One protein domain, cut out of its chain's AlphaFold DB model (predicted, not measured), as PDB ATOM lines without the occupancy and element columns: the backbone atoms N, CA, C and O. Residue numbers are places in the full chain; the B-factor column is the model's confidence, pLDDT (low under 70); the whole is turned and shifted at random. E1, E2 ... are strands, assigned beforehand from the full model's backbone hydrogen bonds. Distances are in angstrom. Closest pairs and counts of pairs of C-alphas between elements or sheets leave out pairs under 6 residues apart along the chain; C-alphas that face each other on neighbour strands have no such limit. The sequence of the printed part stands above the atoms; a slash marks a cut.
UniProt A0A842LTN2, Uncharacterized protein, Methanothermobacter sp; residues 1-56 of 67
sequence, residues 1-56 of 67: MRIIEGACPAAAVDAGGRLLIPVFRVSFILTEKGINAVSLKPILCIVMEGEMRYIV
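This is residues 1 to 56 of the 67 residues of an uncharacterized protein of Methanothermobacter sp (UniProt A0A842LTN2). A long, narrow, twisted ribbon is built on one hairpin, E2 and E3, which runs nearly its whole length. The shorter strand E1 is side by side with E2 over the half toward the E2 to E3 turn, while E4 folds back beside E3 toward the other end, where residues 13 to 14 also pair with E2. The printed part has 56 residues with four named strands, E1 E2 E3 E4 along the chain, and no named helix; the class is all strand. The sheet's order is E1 - E2 - E3 - E4, all antiparallel, a meander, each strand the antiparallel neighbour of the one before. The whole is loose, with a radius of gyration of the C-alphas of 14.7 A, and a rod in outline, spanning 45 by 15 by 15 A.

The longest strand, E3, holds residues 34 to 49 and measures 39.8 A from first to last C-alpha; it bends by 71 degrees at residue 38. E2, residues 19 to 31, measures 36.5 A, from C-alpha 19 at (216.931, 143.838, 165.813) to C-alpha 31 at (186.702, 141.731, 186.114). E1, residues 2 to 9, measures 22.6 A and begins with C-alpha 2 at (190.944, 136.577, 188.198). E4, residues 52 to 56, measures 13.0 A and ends with C-alpha 56 at (219.438, 138.045, 176.742).

The inner strands E2 and E3 form a hairpin, antiparallel at 164 degrees between their directions; N 21 and O 46, 2.8 A apart, and N 31 and O 34, 2.9 A apart, are within hydrogen-bond range. E1, an edge strand, forms a hairpin with E2, antiparallel at 167 degrees. Their C-alphas 9 and 23 face each other at 4.3 A, and N 4 and O 28 are within hydrogen-bond range at 2.9 A. E4, the other edge strand, forms a hairpin with E3, antiparallel at 129 degrees. C-alphas 46 and 55 face each other at 4.7 A, and N 47 and O 54 are within hydrogen-bond range at 2.8 A. E1 and E4 are apart. From edge to edge the strands' lines turn by 43 degrees and the way across the sheet turns by 142 degrees: it is curled like part of a barrel. Residues 13 to 14 pair antiparallel with residues 19 to 20 of E2.

The C-alphas of Gly 16 and Glu 32, the two farthest apart, are 45.3 A from each other. The printed part has no cut. The links E2 to E3 and E3 to E4 are tight, with 2 residues each; the link E1 to E2, with 9 residues, is short, and no link is long. The mean pLDDT of the printed part is 90.6, and no printed residue is under 70.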
ATOM      1  N   MET A   1     186.704 137.776 189.879       78.44
ATOM      2  CA  MET A   1     187.969 138.524 189.694       78.44
ATOM      3  C   MET A   1     189.100 137.517 189.561       78.44
ATOM      4  O   MET A   1     189.249 136.697 190.456       78.44
ATOM      5  N   ARG A   2     189.838 137.519 188.448       86.69
ATOM      6  CA  ARG A   2     190.944 136.577 188.198       86.69
ATOM      7  C   ARG A   2     192.180 137.348 187.749       86.69
ATOM      8  O   ARG A   2     192.058 138.245 186.920       86.69
ATOM      9  N   ILE A   3     193.345 136.980 188.276       87.75
ATOM     10  CA  ILE A   3     194.635 137.461 187.770       87.75
ATOM     11  C   ILE A   3     195.056 136.545 186.622       87.75
ATOM     12  O   ILE A   3     194.997 135.319 186.744       87.75
ATOM     13  N   ILE A   4     195.443 137.146 185.504       90.19
ATOM     14  CA  ILE A   4     195.994 136.456 184.342       90.19
ATOM     15  C   ILE A   4     197.397 137.003 184.112       90.19
ATOM     16  O   ILE A   4     197.611 138.214 184.137       90.19
ATOM     17  N   GLU A   5     198.340 136.092 183.894       92.12
ATOM     18  CA  GLU A   5     199.719 136.414 183.551       92.12
ATOM     19  C   GLU A   5     200.030 135.907 182.145       92.12
ATOM     20  O   GLU A   5     199.557 134.847 181.734       92.12
ATOM     21  N   GLY A   6     200.833 136.667 181.411       89.38
ATOM     22  CA  GLY A   6     201.295 136.301 180.081       89.38
ATOM     23  C   GLY A   6     202.639 136.934 179.754       89.38
ATOM     24  O   GLY A   6     203.106 137.839 180.447       89.38
ATOM     25  N   ALA A   7     203.258 136.447 178.683       91.50
ATOM     26  CA  ALA A   7     204.418 137.081 178.074       91.50
ATOM     27  C   ALA A   7     203.997 137.699 176.738       91.50
ATOM     28  O   ALA A   7     203.316 137.041 175.950       91.50
ATOM     29  N   CYS A   8     204.395 138.943 176.475       91.19
ATOM     30  CA  CYS A   8     204.185 139.589 175.183       91.19
ATOM     31  C   CYS A   8     205.498 140.180 174.643       91.19
ATOM     32  O   CYS A   8     206.257 140.793 175.400       91.19
ATOM     33  N   PRO A   9     205.794 139.999 173.344       93.44
ATOM     34  CA  PRO A   9     206.846 140.758 172.690       93.44
ATOM     35  C   PRO A   9     206.375 142.199 172.454       93.44
ATOM     36  O   PRO A   9     205.215 142.437 172.110       93.44
ATOM     37  N   ALA A  10     207.280 143.158 172.622       90.81
ATOM     38  CA  ALA A  10     207.102 144.508 172.107       90.81
ATOM     39  C   ALA A  10     207.534 144.593 170.637       90.81
ATOM     40  O   ALA A  10     208.055 143.635 170.060       90.81
ATOM     41  N   ALA A  11     207.307 145.758 170.031       93.44
ATOM     42  CA  ALA A  11     207.819 146.052 168.701       93.44
ATOM     43  C   ALA A  11     209.349 145.899 168.658       93.44
ATOM     44  O   ALA A  11     210.042 146.232 169.623       93.44
ATOM     45  N   ALA A  12     209.856 145.401 167.529       94.12
ATOM     46  CA  ALA A  12     211.288 145.304 167.301       94.12
ATOM     47  C   ALA A  12     211.910 146.705 167.199       94.12
ATOM     48  O   ALA A  12     211.328 147.608 166.597       94.12
ATOM     49  N   VAL A  13     213.100 146.867 167.770       94.81
ATOM     50  CA  VAL A  13     213.889 148.101 167.745       94.81
ATOM     51  C   VAL A  13     215.210 147.814 167.043       94.81
ATOM     52  O   VAL A  13     215.905 146.874 167.419       94.81
ATOM     53  N   ASP A  14     215.563 148.607 166.032       94.69
ATOM     54  CA  ASP A  14     216.896 148.542 165.422       94.69
ATOM     55  C   ASP A  14     217.919 149.243 166.327       94.69
ATOM     56  O   ASP A  14     217.739 150.404 166.702       94.69
ATOM     57  N   ALA A  15     218.981 148.527 166.689       91.12
ATOM     58  CA  ALA A  15     220.110 149.032 167.455       91.12
ATOM     59  C   ALA A  15     221.425 148.745 166.719       91.12
ATOM     60  O   ALA A  15     222.197 147.862 167.099       91.12
ATOM     61  N   GLY A  16     221.673 149.491 165.642       89.88
ATOM     62  CA  GLY A  16     222.921 149.406 164.883       89.88
ATOM     63  C   GLY A  16     222.981 148.169 163.991       89.88
ATOM     64  O   GLY A  16     223.997 147.476 163.970       89.88
ATOM     65  N   GLY A  17     221.887 147.867 163.285       88.56
ATOM     66  CA  GLY A  17     221.776 146.701 162.400       88.56
ATOM     67  C   GLY A  17     221.438 145.397 163.128       88.56
ATOM     68  O   GLY A  17     221.423 144.330 162.516       88.56
ATOM     69  N   ARG A  18     221.154 145.479 164.431       92.38
ATOM     70  CA  ARG A  18     220.658 144.376 165.256       92.38
ATOM     71  C   ARG A  18     219.210 144.652 165.610       92.38
ATOM     72  O   ARG A  18     218.910 145.729 166.122       92.38
ATOM     73  N   LEU A  19     218.321 143.690 165.383       95.69
ATOM     74  CA  LEU A  19     216.931 143.838 165.813       95.69
ATOM     75  C   LEU A  19     216.795 143.327 167.244       95.69
ATOM     76  O   LEU A  19     217.035 142.155 167.526       95.69
ATOM     77  N   LEU A  20     216.395 144.213 168.144       95.06
ATOM     78  CA  LEU A  20     216.086 143.913 169.531       95.06
ATOM     79  C   LEU A  20     214.578 143.718 169.667       95.06
ATOM     80  O   LEU A  20     213.805 144.598 169.303       95.06
ATOM     81  N   ILE A  21     214.153 142.589 170.221       95.62
ATOM     82  CA  ILE A  21     212.751 142.285 170.510       95.62
ATOM     83  C   ILE A  21     212.622 142.107 172.025       95.62
ATOM     84  O   ILE A  21     212.844 141.008 172.548       95.62
ATOM     85  N   PRO A  22     212.290 143.180 172.763       93.81
ATOM     86  CA  PRO A  22     212.037 143.083 174.190       93.81
ATOM     87  C   PRO A  22     210.787 142.243 174.450       93.81
ATOM     88  O   PRO A  22     209.769 142.388 173.771       93.81
ATOM     89  N   VAL A  23     210.840 141.387 175.462       93.50
ATOM     90  CA  VAL A  23     209.707 140.581 175.912       93.50
ATOM     91  C   VAL A  23     209.374 140.967 177.342       93.50
ATOM     92  O   VAL A  23     210.241 141.014 178.222       93.50
ATOM     93  N   PHE A  24     208.094 141.224 177.576       91.75
ATOM     94  CA  PHE A  24     207.565 141.647 178.859       91.75
ATOM     95  C   PHE A  24     206.651 140.581 179.440       91.75
ATOM     96  O   PHE A  24     205.877 139.941 178.731       91.75
ATOM     97  N   ARG A  25     206.698 140.431 180.761       91.94
ATOM     98  CA  ARG A  25     205.629 139.805 181.525       91.94
ATOM     99  C   ARG A  25     204.554 140.849 181.795       91.94
ATOM    100  O   ARG A  25     204.845 141.915 182.338       91.94
ATOM    101  N   VAL A  26     203.323 140.511 181.444       91.62
ATOM    102  CA  VAL A  26     202.132 141.311 181.724       91.62
ATOM    103  C   VAL A  26     201.281 140.554 182.725       91.62
ATOM    104  O   VAL A  26     201.011 139.369 182.531       91.62
ATOM    105  N   SER A  27     200.815 141.249 183.756       92.50
ATOM    106  CA  SER A  27     199.775 140.740 184.650       92.50
ATOM    107  C   SER A  27     198.570 141.669 184.574       92.50
ATOM    108  O   SER A  27     198.716 142.887 184.708       92.50
ATOM    109  N   PHE A  28     197.381 141.112 184.360       91.69
ATOM    110  CA  PHE A  28     196.127 141.859 184.302       91.69
ATOM    111  C   PHE A  28     195.050 141.211 185.169       91.69
ATOM    112  O   PHE A  28     195.000 139.992 185.338       91.69
ATOM    113  N   ILE A  29     194.180 142.046 185.732       92.44
ATOM    114  CA  ILE A  29     192.993 141.609 186.456       92.44
ATOM    115  C   ILE A  29     191.817 141.640 185.490       92.44
ATOM    116  O   ILE A  29     191.440 142.696 184.977       92.44
ATOM    117  N   LEU A  30     191.216 140.471 185.284       89.88
ATOM    118  CA  LEU A  30     189.939 140.338 184.606       89.88
ATOM    119  C   LEU A  30     188.806 140.502 185.628       89.88
ATOM    120  O   LEU A  30     188.710 139.761 186.621       89.88
ATOM    121  N   THR A  31     187.942 141.477 185.371       88.25
ATOM    122  CA  THR A  31     186.702 141.731 186.114       88.25
ATOM    123  C   THR A  31     185.500 141.557 185.190       88.25
ATOM    124  O   THR A  31     185.652 141.515 183.973       88.25
ATOM    125  N   GLU A  32     184.292 141.511 185.750       89.75
ATOM    126  CA  GLU A  32     183.050 141.474 184.956       89.75
ATOM    127  C   GLU A  32     182.864 142.722 184.080       89.75
ATOM    128  O   GLU A  32     182.142 142.685 183.091       89.75
ATOM    129  N   LYS A  33     183.528 143.829 184.432       90.25
ATOM    130  CA  LYS A  33     183.395 145.128 183.767       90.25
ATOM    131  C   LYS A  33     184.542 145.443 182.803       90.25
ATOM    132  O   LYS A  33     184.496 146.478 182.147       90.25
ATOM    133  N   GLY A  34     185.572 144.595 182.723       88.62
ATOM    134  CA  GLY A  34     186.708 144.818 181.827       88.62
ATOM    135  C   GLY A  34     188.041 144.240 182.302       88.62
ATOM    136  O   GLY A  34     188.112 143.464 183.261       88.62
ATOM    137  N   ILE A  35     189.102 144.648 181.601       88.19
ATOM    138  CA  ILE A  35     190.492 144.220 181.797       88.19
ATOM    139  C   ILE A  35     191.303 145.410 182.310       88.19
ATOM    140  O   ILE A  35     191.357 146.442 181.649       88.19
ATOM    141  N   ASN A  36     191.974 145.246 183.450       86.31
ATOM    142  CA  ASN A  36     192.892 146.250 183.990       86.31
ATOM    143  C   ASN A  36     194.313 145.689 184.038       86.31
ATOM    144  O   ASN A  36     194.551 144.660 184.677       86.31
ATOM    145  N   ALA A  37     195.261 146.361 183.384       76.19
ATOM    146  CA  ALA A  37     196.676 146.028 183.512       76.19
ATOM    147  C   ALA A  37     197.167 146.383 184.922       76.19
ATOM    148  O   ALA A  37     196.912 147.477 185.417       76.19
ATOM    149  N   VAL A  38     197.861 145.448 185.567       81.88
ATOM    150  CA  VAL A  38     198.376 145.611 186.936       81.88
ATOM    151  C   VAL A  38     199.874 145.843 186.930       81.88
ATOM    152  O   VAL A  38     200.381 146.650 187.702       81.88
ATOM    153  N   SER A  39     200.601 145.126 186.075       83.56
ATOM    154  CA  SER A  39     202.045 145.288 185.984       83.56
ATOM    155  C   SER A  39     202.573 144.904 184.612       83.56
ATOM    156  O   SER A  39     202.055 143.983 183.976       83.56
ATOM    157  N   LEU A  40     203.628 145.603 184.203       86.56
ATOM    158  CA  LEU A  40     204.429 145.319 183.025       86.56
ATOM    159  C   LEU A  40     205.888 145.244 183.480       86.56
ATOM    160  O   LEU A  40     206.414 146.220 184.012       86.56
ATOM    161  N   LYS A  41     206.528 144.085 183.326       88.75
ATOM    162  CA  LYS A  41     207.924 143.875 183.733       88.75
ATOM    163  C   LYS A  41     208.723 143.312 182.564       88.75
ATOM    164  O   LYS A  41     208.297 142.299 182.010       88.75
ATOM    165  N   PRO A  42     209.856 143.910 182.179       86.81
ATOM    166  CA  PRO A  42     210.713 143.303 181.170       86.81
ATOM    167  C   PRO A  42     211.293 141.996 181.734       86.81
ATOM    168  O   PRO A  42     211.630 141.929 182.916       86.81
ATOM    169  N   ILE A  43     211.355 140.938 180.921       90.06
ATOM    170  CA  ILE A  43     211.858 139.619 181.355       90.06
ATOM    171  C   ILE A  43     213.069 139.145 180.551       90.06
ATOM    172  O   ILE A  43     213.966 138.516 181.108       90.06
ATOM    173  N   LEU A  44     213.114 139.448 179.255       93.19
ATOM    174  CA  LEU A  44     214.249 139.159 178.385       93.19
ATOM    175  C   LEU A  44     214.205 140.051 177.143       93.19
ATOM    176  O   LEU A  44     213.185 140.674 176.852       93.19
ATOM    177  N   CYS A  45     215.296 140.072 176.391       93.00
ATOM    178  CA  CYS A  45     215.366 140.634 175.051       93.00
ATOM    179  C   CYS A  45     215.874 139.561 174.086       93.00
ATOM    180  O   CYS A  45     216.841 138.861 174.391       93.00
ATOM    181  N   ILE A  46     215.223 139.411 172.936       94.38
ATOM    182  CA  ILE A  46     215.730 138.586 171.839       94.38
ATOM    183  C   ILE A  46     216.498 139.511 170.899       94.38
ATOM    184  O   ILE A  46     215.928 140.460 170.371       94.38
ATOM    185  N   VAL A  47     217.778 139.235 170.687       94.94
ATOM    186  CA  VAL A  47     218.634 139.963 169.749       94.94
ATOM    187  C   VAL A  47     218.761 139.139 168.476       94.94
ATOM    188  O   VAL A  47     219.140 137.968 168.531       94.94
ATOM    189  N   MET A  48     218.440 139.745 167.342       95.00
ATOM    190  CA  MET A  48     218.608 139.159 166.018       95.00
ATOM    191  C   MET A  48     219.817 139.804 165.334       95.00
ATOM    192  O   MET A  48     219.861 141.028 165.187       95.00
ATOM    193  N   GLU A  49     220.763 138.984 164.880       92.62
ATOM    194  CA  GLU A  49     221.895 139.404 164.043       92.62
ATOM    195  C   GLU A  49     221.877 138.571 162.753       92.62
ATOM    196  O   GLU A  49     222.331 137.425 162.721       92.62
ATOM    197  N   GLY A  50     221.262 139.112 161.696       88.38
ATOM    198  CA  GLY A  50     220.896 138.323 160.515       88.38
ATOM    199  C   GLY A  50     219.909 137.208 160.883       88.38
ATOM    200  O   GLY A  50     218.867 137.470 161.480       88.38
ATOM    201  N   GLU A  51     220.258 135.960 160.568       90.69
ATOM    202  CA  GLU A  51     219.457 134.773 160.915       90.69
ATOM    203  C   GLU A  51     219.707 134.263 162.349       90.69
ATOM    204  O   GLU A  51     218.969 133.413 162.856       90.69
ATOM    205  N   MET A  52     220.746 134.767 163.023       92.62
ATOM    206  CA  MET A  52     221.122 134.326 164.367       92.62
ATOM    207  C   MET A  52     220.220 134.959 165.425       92.62
ATOM    208  O   MET A  52     219.880 136.139 165.338       92.62
ATOM    209  N   ARG A  53     219.862 134.178 166.453       93.75
ATOM    210  CA  ARG A  53     219.011 134.616 167.570       93.75
ATOM    211  C   ARG A  53     219.723 134.417 168.901       93.75
ATOM    212  O   ARG A  53     220.106 133.296 169.231       93.75
ATOM    213  N   TYR A  54     219.817 135.477 169.692       92.94
ATOM    214  CA  TYR A  54     220.405 135.462 171.029       92.94
ATOM    215  C   TYR A  54     219.351 135.858 172.057       92.94
ATOM    216  O   TYR A  54     218.654 136.855 171.887       92.94
ATOM    217  N   ILE A  55     219.222 135.083 173.132       91.88
ATOM    218  CA  ILE A  55     218.303 135.396 174.232       91.88
ATOM    219  C   ILE A  55     219.114 136.030 175.356       91.88
ATOM    220  O   ILE A  55     219.945 135.372 175.977       91.88
ATOM    221  N   VAL A  56     218.843 137.300 175.634       89.94
ATOM    222  CA  VAL A  56     219.438 138.045 176.742       89.94
ATOM    223  C   VAL A  56     218.422 138.082 177.876       89.94
ATOM    224  O   VAL A  56     217.410 138.780 177.792       89.94
TER     225      VAL A  56